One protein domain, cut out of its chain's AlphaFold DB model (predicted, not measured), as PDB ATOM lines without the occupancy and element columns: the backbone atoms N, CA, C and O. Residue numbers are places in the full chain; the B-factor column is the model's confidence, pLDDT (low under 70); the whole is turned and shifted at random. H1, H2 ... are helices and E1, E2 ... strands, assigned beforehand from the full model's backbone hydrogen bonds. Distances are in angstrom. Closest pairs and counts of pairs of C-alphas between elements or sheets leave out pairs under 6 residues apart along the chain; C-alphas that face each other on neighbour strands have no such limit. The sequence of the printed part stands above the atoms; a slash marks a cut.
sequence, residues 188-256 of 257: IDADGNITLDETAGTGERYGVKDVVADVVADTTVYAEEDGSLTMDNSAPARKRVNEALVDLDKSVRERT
ATOM      1  N   ILE A 188     186.954 271.145 212.846       78.75
ATOM      2  CA  ILE A 188     186.635 272.336 212.057       78.75
ATOM      3  C   ILE A 188     186.891 271.995 210.585       78.75
ATOM      4  O   ILE A 188     187.960 271.474 210.255       78.75
ATOM      5  N   ASP A 189     185.904 272.224 209.718       77.38
ATOM      6  CA  ASP A 189     186.050 272.018 208.274       77.38
ATOM      7  C   ASP A 189     186.896 273.121 207.610       77.38
ATOM      8  O   ASP A 189     187.299 274.098 208.246       77.38
ATOM      9  N   ALA A 190     187.200 272.957 206.321       78.69
ATOM     10  CA  ALA A 190     188.015 273.915 205.566       78.69
ATOM     11  C   ALA A 190     187.424 275.342 205.514       78.69
ATOM     12  O   ALA A 190     188.170 276.298 205.302       78.69
ATOM     13  N   ASP A 191     186.115 275.480 205.735       80.19
ATOM     14  CA  ASP A 191     185.391 276.750 205.729       80.19
ATOM     15  C   ASP A 191     185.248 277.353 207.141       80.19
ATOM     16  O   ASP A 191     184.661 278.424 207.308       80.19
ATOM     17  N   GLY A 192     185.801 276.698 208.169       71.69
ATOM     18  CA  GLY A 192     185.776 277.174 209.551       71.69
ATOM     19  C   GLY A 192     184.538 276.757 210.351       71.69
ATOM     20  O   GLY A 192     184.333 277.268 211.452       71.69
ATOM     21  N   ASN A 193     183.707 275.838 209.846       77.62
ATOM     22  CA  ASN A 193     182.507 275.381 210.546       77.62
ATOM     23  C   ASN A 193     182.780 274.151 211.418       77.62
ATOM     24  O   ASN A 193     183.595 273.289 211.094       77.62
ATOM     25  N   ILE A 194     182.029 274.033 212.515       77.25
ATOM     26  CA  ILE A 194     182.050 272.849 213.381       77.25
ATOM     27  C   ILE A 194     181.451 271.656 212.632       77.25
ATOM     28  O   ILE A 194     180.299 271.696 212.198       77.25
ATOM     29  N   THR A 195     182.205 270.562 212.562       69.00
ATOM     30  CA  THR A 195     181.777 269.307 211.946       69.00
ATOM     31  C   THR A 195     182.155 268.089 212.796       69.00
ATOM     32  O   THR A 195     183.060 268.121 213.633       69.00
ATOM     33  N   LEU A 196     181.427 266.991 212.581       68.44
ATOM     34  CA  LEU A 196     181.760 265.655 213.091       68.44
ATOM     35  C   LEU A 196     182.508 264.812 212.046       68.44
ATOM     36  O   LEU A 196     182.936 263.702 212.358       68.44
ATOM     37  N   ASP A 197     182.629 265.315 210.816       68.12
ATOM     38  CA  ASP A 197     183.317 264.641 209.722       68.12
ATOM     39  C   ASP A 197     184.813 264.984 209.730       68.12
ATOM     40  O   ASP A 197     185.230 266.066 209.319       68.12
ATOM     41  N   GLU A 198     185.625 264.031 210.186       62.59
ATOM     42  CA  GLU A 198     187.090 264.139 210.230       62.59
ATOM     43  C   GLU A 198     187.726 264.267 208.841       62.59
ATOM     44  O   GLU A 198     188.862 264.724 208.728       62.59
ATOM     45  N   THR A 199     187.008 263.875 207.786       66.06
ATOM     46  CA  THR A 199     187.497 263.940 206.403       66.06
ATOM     47  C   THR A 199     187.225 265.283 205.728       66.06
ATOM     48  O   THR A 199     187.810 265.561 204.682       66.06
ATOM     49  N   ALA A 200     186.389 266.133 206.334       62.72
ATOM     50  CA  ALA A 200     186.013 267.444 205.803       62.72
ATOM     51  C   ALA A 200     186.919 268.602 206.283       62.72
ATOM     52  O   ALA A 200     186.756 269.736 205.832       62.72
ATOM     53  N   GLY A 201     187.867 268.337 207.189       61.00
ATOM     54  CA  GLY A 201     188.726 269.347 207.821       61.00
ATOM     55  C   GLY A 201     190.221 269.014 207.802       61.00
ATOM     56  O   GLY A 201     190.669 268.113 207.097       61.00
ATOM     57  N   THR A 202     191.011 269.731 208.608       65.00
ATOM     58  CA  THR A 202     192.475 269.540 208.731       65.00
ATOM     59  C   THR A 202     192.875 268.257 209.475       65.00
ATOM     60  O   THR A 202     194.059 267.932 209.551       65.00
ATOM     61  N   GLY A 203     191.903 267.525 210.031       61.47
ATOM     62  CA  GLY A 203     192.115 266.345 210.873       61.47
ATOM     63  C   GLY A 203     192.393 266.661 212.351       61.47
ATOM     64  O   GLY A 203     192.528 265.737 213.152       61.47
ATOM     65  N   GLU A 204     192.455 267.938 212.739       71.25
ATOM     66  CA  GLU A 204     192.613 268.348 214.139       71.25
ATOM     67  C   GLU A 204     191.289 268.307 214.912       71.25
ATOM     68  O   GLU A 204     190.220 268.636 214.391       71.25
ATOM     69  N   ARG A 205     191.369 267.922 216.193       70.38
ATOM     70  CA  ARG A 205     190.235 267.930 217.124       70.38
ATOM     71  C   ARG A 205     190.384 269.050 218.138       70.38
ATOM     72  O   ARG A 205     191.428 269.173 218.772       70.38
ATOM     73  N   TYR A 206     189.296 269.774 218.363       74.25
ATOM     74  CA  TYR A 206     189.219 270.850 219.342       74.25
ATOM     75  C   TYR A 206     188.421 270.389 220.562       74.25
ATOM     76  O   TYR A 206     187.323 269.835 220.437       74.25
ATOM     77  N   GLY A 207     188.983 270.588 221.756       78.25
ATOM     78  CA  GLY A 207     188.312 270.293 223.016       78.25
ATOM     79  C   GLY A 207     187.143 271.243 223.247       78.25
ATOM     80  O   GLY A 207     187.313 272.459 223.206       78.25
ATOM     81  N   VAL A 208     185.958 270.707 223.562       79.56
ATOM     82  CA  VAL A 208     184.774 271.541 223.859       79.56
ATOM     83  C   VAL A 208     185.057 272.518 225.002       79.56
ATOM     84  O   VAL A 208     184.606 273.657 224.965       79.56
ATOM     85  N   LYS A 209     185.822 272.089 226.012       74.25
ATOM     86  CA  LYS A 209     186.181 272.934 227.156       74.25
ATOM     87  C   LYS A 209     186.999 274.154 226.733       74.25
ATOM     88  O   LYS A 209     186.727 275.244 227.230       74.25
ATOM     89  N   ASP A 210     187.969 273.956 225.850       71.94
ATOM     90  CA  ASP A 210     188.891 275.009 225.433       71.94
ATOM     91  C   ASP A 210     188.156 276.021 224.549       71.94
ATOM     92  O   ASP A 210     188.157 277.207 224.854       71.94
ATOM     93  N   VAL A 211     187.363 275.556 223.575       73.31
ATOM     94  CA  VAL A 211     186.576 276.471 222.730       73.31
ATOM     95  C   VAL A 211     185.492 277.208 223.517       73.31
ATOM     96  O   VAL A 211     185.252 278.387 223.280       73.31
ATOM     97  N   VAL A 212     184.843 276.567 224.494       72.50
ATOM     98  CA  VAL A 212     183.910 277.283 225.381       72.50
ATOM     99  C   VAL A 212     184.643 278.346 226.205       72.50
ATOM    100  O   VAL A 212     184.079 279.418 226.427       72.50
ATOM    101  N   ALA A 213     185.875 278.087 226.650       69.81
ATOM    102  CA  ALA A 213     186.671 279.081 227.365       69.81
ATOM    103  C   ALA A 213     187.015 280.281 226.469       69.81
ATOM    104  O   ALA A 213     186.844 281.418 226.913       69.81
ATOM    105  N   ASP A 214     187.394 280.034 225.214       70.38
ATOM    106  CA  ASP A 214     187.690 281.079 224.230       70.38
ATOM    107  C   ASP A 214     186.440 281.905 223.890       70.38
ATOM    108  O   ASP A 214     186.468 283.130 223.966       70.38
ATOM    109  N   VAL A 215     185.290 281.262 223.654       75.12
ATOM    110  CA  VAL A 215     184.013 281.967 223.432       75.12
ATOM    111  C   VAL A 215     183.635 282.828 224.638       75.12
ATOM    112  O   VAL A 215     183.146 283.945 224.474       75.12
ATOM    113  N   VAL A 216     183.839 282.348 225.867       72.56
ATOM    114  CA  VAL A 216     183.582 283.154 227.071       72.56
ATOM    115  C   VAL A 216     184.543 284.339 227.149       72.56
ATOM    116  O   VAL A 216     184.103 285.432 227.502       72.56
ATOM    117  N   ALA A 217     185.820 284.153 226.814       69.00
ATOM    118  CA  ALA A 217     186.786 285.245 226.767       69.00
ATOM    119  C   ALA A 217     186.382 286.309 225.731       69.00
ATOM    120  O   ALA A 217     186.337 287.484 226.076       69.00
ATOM    121  N   ASP A 218     185.977 285.901 224.528       71.12
ATOM    122  CA  ASP A 218     185.589 286.814 223.444       71.12
ATOM    123  C   ASP A 218     184.229 287.497 223.667       71.12
ATOM    124  O   ASP A 218     183.955 288.573 223.135       71.12
ATOM    125  N   THR A 219     183.345 286.889 224.463       78.81
ATOM    126  CA  THR A 219     182.000 287.423 224.749       78.81
ATOM    127  C   THR A 219     181.898 288.142 226.090       78.81
ATOM    128  O   THR A 219     180.801 288.567 226.475       78.81
ATOM    129  N   THR A 220     183.015 288.323 226.800       81.38
ATOM    130  CA  THR A 220     183.062 289.077 228.056       81.38
ATOM    131  C   THR A 220     184.107 290.187 228.021       81.38
ATOM    132  O   THR A 220     185.109 290.115 227.326       81.38
ATOM    133  N   VAL A 221     183.846 291.251 228.771       86.94
ATOM    134  CA  VAL A 221     184.765 292.367 229.014       86.94
ATOM    135  C   VAL A 221     185.033 292.470 230.508       86.94
ATOM    136  O   VAL A 221     184.190 292.085 231.326       86.94
ATOM    137  N   TYR A 222     186.204 292.980 230.871       88.50
ATOM    138  CA  TYR A 222     186.580 293.178 232.266       88.50
ATOM    139  C   TYR A 222     185.971 294.471 232.806       88.50
ATOM    140  O   TYR A 222     185.753 295.421 232.051       88.50
ATOM    141  N   ALA A 223     185.667 294.490 234.101       88.25
ATOM    142  CA  ALA A 223     185.122 295.657 234.775       88.25
ATOM    143  C   ALA A 223     185.802 295.893 236.130       88.25
ATOM    144  O   ALA A 223     186.023 294.947 236.892       88.25
ATOM    145  N   GLU A 224     186.099 297.158 236.413       88.81
ATOM    146  CA  GLU A 224     186.633 297.626 237.695       88.81
ATOM    147  C   GLU A 224     185.539 297.686 238.776       88.81
ATOM    148  O   GLU A 224     184.348 297.545 238.484       88.81
ATOM    149  N   GLU A 225     185.918 297.914 240.040       85.50
ATOM    150  CA  GLU A 225     184.956 298.011 241.157       85.50
ATOM    151  C   GLU A 225     183.904 299.115 240.957       85.50
ATOM    152  O   GLU A 225     182.771 298.988 241.422       85.50
ATOM    153  N   ASP A 226     184.261 300.181 240.238       83.12
ATOM    154  CA  ASP A 226     183.364 301.291 239.906       83.12
ATOM    155  C   ASP A 226     182.437 301.001 238.709       83.12
ATOM    156  O   ASP A 226     181.583 301.819 238.362       83.12
ATOM    157  N   GLY A 227     182.574 299.825 238.088       79.38
ATOM    158  CA  GLY A 227     181.772 299.374 236.958       79.38
ATOM    159  C   GLY A 227     182.259 299.842 235.584       79.38
ATOM    160  O   GLY A 227     181.602 299.513 234.590       79.38
ATOM    161  N   SER A 228     183.380 300.569 235.503       83.12
ATOM    162  CA  SER A 228     184.013 300.951 234.237       83.12
ATOM    163  C   SER A 228     184.604 299.737 233.512       83.12
ATOM    164  O   SER A 228     185.094 298.798 234.135       83.12
ATOM    165  N   LEU A 229     184.516 299.730 232.177       88.62
ATOM    166  CA  LEU A 229     185.013 298.630 231.347       88.62
ATOM    167  C   LEU A 229     186.510 298.802 231.071       88.62
ATOM    168  O   LEU A 229     186.948 299.891 230.702       88.62
ATOM    169  N   THR A 230     187.272 297.719 231.183       83.88
ATOM    170  CA  THR A 230     188.729 297.715 231.022       83.88
ATOM    171  C   THR A 230     189.206 296.538 230.165       83.88
ATOM    172  O   THR A 230     188.498 295.548 229.973       83.88
ATOM    173  N   MET A 231     190.418 296.668 229.622       82.12
ATOM    174  CA  MET A 231     191.154 295.578 228.966       82.12
ATOM    175  C   MET A 231     192.083 294.845 229.946       82.12
ATOM    176  O   MET A 231     192.713 293.858 229.568       82.12
ATOM    177  N   ASP A 232     192.191 295.331 231.186       86.31
ATOM    178  CA  ASP A 232     192.977 294.687 232.234       86.31
ATOM    179  C   ASP A 232     192.311 293.373 232.659       86.31
ATOM    180  O   ASP A 232     191.228 293.354 233.245       86.31
ATOM    181  N   ASN A 233     192.970 292.254 232.362       80.50
ATOM    182  CA  ASN A 233     192.452 290.927 232.677       80.50
ATOM    183  C   ASN A 233     192.538 290.560 234.167       80.50
ATOM    184  O   ASN A 233     192.049 289.493 234.557       80.50
ATOM    185  N   SER A 234     193.146 291.427 234.981       84.94
ATOM    186  CA  SER A 234     193.206 291.317 236.435       84.94
ATOM    187  C   SER A 234     192.057 292.034 237.151       84.94
ATOM    188  O   SER A 234     191.934 291.895 238.370       84.94
ATOM    189  N   ALA A 235     191.189 292.739 236.413       87.12
ATOM    190  CA  ALA A 235     190.063 293.456 236.997       87.12
ATOM    191  C   ALA A 235     189.117 292.510 237.772       87.12
ATOM    192  O   ALA A 235     188.931 291.343 237.396       87.12
ATOM    193  N   PRO A 236     188.484 293.003 238.847       85.56
ATOM    194  CA  PRO A 236     187.768 292.173 239.815       85.56
ATOM    195  C   PRO A 236     186.472 291.553 239.276       85.56
ATOM    196  O   PRO A 236     185.976 290.585 239.857       85.56
ATOM    197  N   ALA A 237     185.908 292.081 238.186       86.75
ATOM    198  CA  ALA A 237     184.648 291.614 237.622       86.75
ATOM    199  C   ALA A 237     184.710 291.398 236.102       86.75
ATOM    200  O   ALA A 237     185.573 291.913 235.393       86.75
ATOM    201  N   ARG A 238     183.744 290.623 235.591       87.06
ATOM    202  CA  ARG A 238     183.505 290.423 234.156       87.06
ATOM    203  C   ARG A 238     182.041 290.695 233.835       87.06
ATOM    204  O   ARG A 238     181.164 290.286 234.594       87.06
ATOM    205  N   LYS A 239     181.783 291.331 232.695       83.75
ATOM    206  CA  LYS A 239     180.440 291.529 232.126       83.75
ATOM    207  C   LYS A 239     180.363 290.896 230.749       83.75
ATOM    208  O   LYS A 239     181.356 290.871 230.029       83.75
ATOM    209  N   ARG A 240     179.188 290.408 230.348       83.75
ATOM    210  CA  ARG A 240     178.993 289.992 228.951       83.75
ATOM    211  C   ARG A 240     178.995 291.222 228.048       83.75
ATOM    212  O   ARG A 240     178.484 292.270 228.434       83.75
ATOM    213  N   VAL A 241     179.534 291.103 226.837       85.69
ATOM    214  CA  VAL A 241     179.638 292.226 225.884       85.69
ATOM    215  C   VAL A 241     178.270 292.868 225.619       85.69
ATOM    216  O   VAL A 241     178.167 294.088 225.544       85.69
ATOM    217  N   ASN A 242     177.193 292.081 225.539       80.81
ATOM    218  CA  ASN A 242     175.843 292.616 225.354       80.81
ATOM    219  C   ASN A 242     175.354 293.449 226.556       80.81
ATOM    220  O   ASN A 242     174.740 294.491 226.355       80.81
ATOM    221  N   GLU A 243     175.641 293.022 227.786       82.88
ATOM    222  CA  GLU A 243     175.334 293.781 229.008       82.88
ATOM    223  C   GLU A 243     176.143 295.079 229.049       82.88
ATOM    224  O   GLU A 243     175.587 296.153 229.263       82.88
ATOM    225  N   ALA A 244     177.437 294.991 228.741       85.31
ATOM    226  CA  ALA A 244     178.343 296.130 228.665       85.31
ATOM    227  C   ALA A 244     177.902 297.177 227.625       85.31
ATOM    228  O   ALA A 244     177.948 298.374 227.898       85.31
ATOM    229  N   LEU A 245     177.425 296.742 226.452       85.69
ATOM    230  CA  LEU A 245     176.890 297.633 225.416       85.69
ATOM    231  C   LEU A 245     175.595 298.330 225.851       85.69
ATOM    232  O   LEU A 245     175.415 299.513 225.568       85.69
ATOM    233  N   VAL A 246     174.697 297.621 226.539       85.12
ATOM    234  CA  VAL A 246     173.452 298.210 227.062       85.12
ATOM    235  C   VAL A 246     173.746 299.230 228.161       85.12
ATOM    236  O   VAL A 246     173.141 300.302 228.174       85.12
ATOM    237  N   ASP A 247     174.680 298.924 229.063       85.38
ATOM    238  CA  ASP A 247     175.128 299.859 230.100       85.38
ATOM    239  C   ASP A 247     175.769 301.105 229.478       85.38
ATOM    240  O   ASP A 247     175.500 302.226 229.917       85.38
ATOM    241  N   LEU A 248     176.559 300.926 228.415       84.69
ATOM    242  CA  LEU A 248     177.145 302.032 227.666       84.69
ATOM    243  C   LEU A 248     176.071 302.913 227.006       84.69
ATOM    244  O   LEU A 248     176.131 304.128 227.159       84.69
ATOM    245  N   ASP A 249     175.074 302.339 226.319       85.88
ATOM    246  CA  ASP A 249     173.965 303.108 225.715       85.88
ATOM    247  C   ASP A 249     173.186 303.900 226.774       85.88
ATOM    248  O   ASP A 249     172.946 305.094 226.587       85.88
ATOM    249  N   LYS A 250     172.854 303.280 227.916       83.75
ATOM    250  CA  LYS A 250     172.198 303.977 229.037       83.75
ATOM    251  C   LYS A 250     173.045 305.136 229.556       83.75
ATOM    252  O   LYS A 250     172.548 306.255 229.635       83.75
ATOM    253  N   SER A 251     174.322 304.881 229.848       82.44
ATOM    254  CA  SER A 251     175.252 305.896 230.355       82.44
ATOM    255  C   SER A 251     175.419 307.063 229.378       82.44
ATOM    256  O   SER A 251     175.423 308.224 229.787       82.44
ATOM    257  N   VAL A 252     175.520 306.781 228.075       84.06
ATOM    258  CA  VAL A 252     175.603 307.819 227.039       84.06
ATOM    259  C   VAL A 252     174.312 308.633 226.982       84.06
ATOM    260  O   VAL A 252     174.390 309.861 226.980       84.06
ATOM    261  N   ARG A 253     173.135 307.990 226.992       81.62
ATOM    262  CA  ARG A 253     171.841 308.693 226.980       81.62
ATOM    263  C   ARG A 253     171.685 309.618 228.178       81.62
ATOM    264  O   ARG A 253     171.431 310.800 227.971       81.62
ATOM    265  N   GLU A 254     171.919 309.115 229.388       82.31
ATOM    266  CA  GLU A 254     171.814 309.884 230.636       82.31
ATOM    267  C   GLU A 254     172.777 311.080 230.692       82.31
ATOM    268  O   GLU A 254     172.487 312.069 231.352       82.31
ATOM    269  N   ARG A 255     173.909 311.030 229.978       74.50
ATOM    270  CA  ARG A 255     174.851 312.158 229.868       74.50
ATOM    271  C   ARG A 255     174.456 313.209 228.828       74.50
ATOM    272  O   ARG A 255     175.065 314.277 228.805       74.50
ATOM    273  N   THR A 256     173.519 312.895 227.935       62.94
ATOM    274  CA  THR A 256     173.120 313.758 226.803       62.94
ATOM    275  C   THR A 256     171.735 314.393 226.956       62.94
ATOM    276  O   THR A 256     171.341 315.185 226.101       62.94
TER     277      THR A 256
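Overview. This is residues 188 to 256 of the 257 residues of an uncharacterized protein of Escherichia coli (UniProt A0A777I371). What is the shape? It is an extended string of parts without a common core: a small hairpin, E2 and E3, with H1 leading off to E1 and a looped first stretch at one end, and H2 sticking out toward the other with residues 249 to 256 free. What is it built of? The 69 printed residues hold three strands and two helices in the order E1 H1 E2 E3 H2, a mixed class; the sheet is E2 - E3, antiparallel. How large is it? The radius of gyration of the C-alphas is 17.8 A, and the spans are 55 by 26 by 14 A, a rod.

Arrangement. How is the sheet paired? E2, residues 220 to 223, and E3, residues 237 to 240, are antiparallel at 144 degrees, with N 221 and O 239 2.8 A apart. Residues 222 to 223 also pair with residues 229 to 230. Where are the helices? H2, residues 241 to 256, comes closest to E2 at the C-alphas of Thr 220 and Val 241, 5.1 A. H1, residues 208 to 218, is only just apart from H2, at 8.4 A, and meets E1, residues 201 to 207, only through their link. In both helices every O i to N i+4 pair is within hydrogen-bond range.

Along the chain. Where does E2 begin? C-alpha 220 is at (183.062, 289.077, 228.056); E2 is 9.6 A long and E3 10.5 A. Where do the others lie? E1, 15.2 A, begins at (188.726, 269.347, 207.821); H1 is 15.3 A, and H2, 22.5 A, ends at (173.120, 313.758, 226.803).

Size, cuts and confidence. Is it continuous? The printed part has no cut, and the link from E2 to E3 is long. Where is confidence low? Residues 195 to 203, 213, 217 and 256 are under 70.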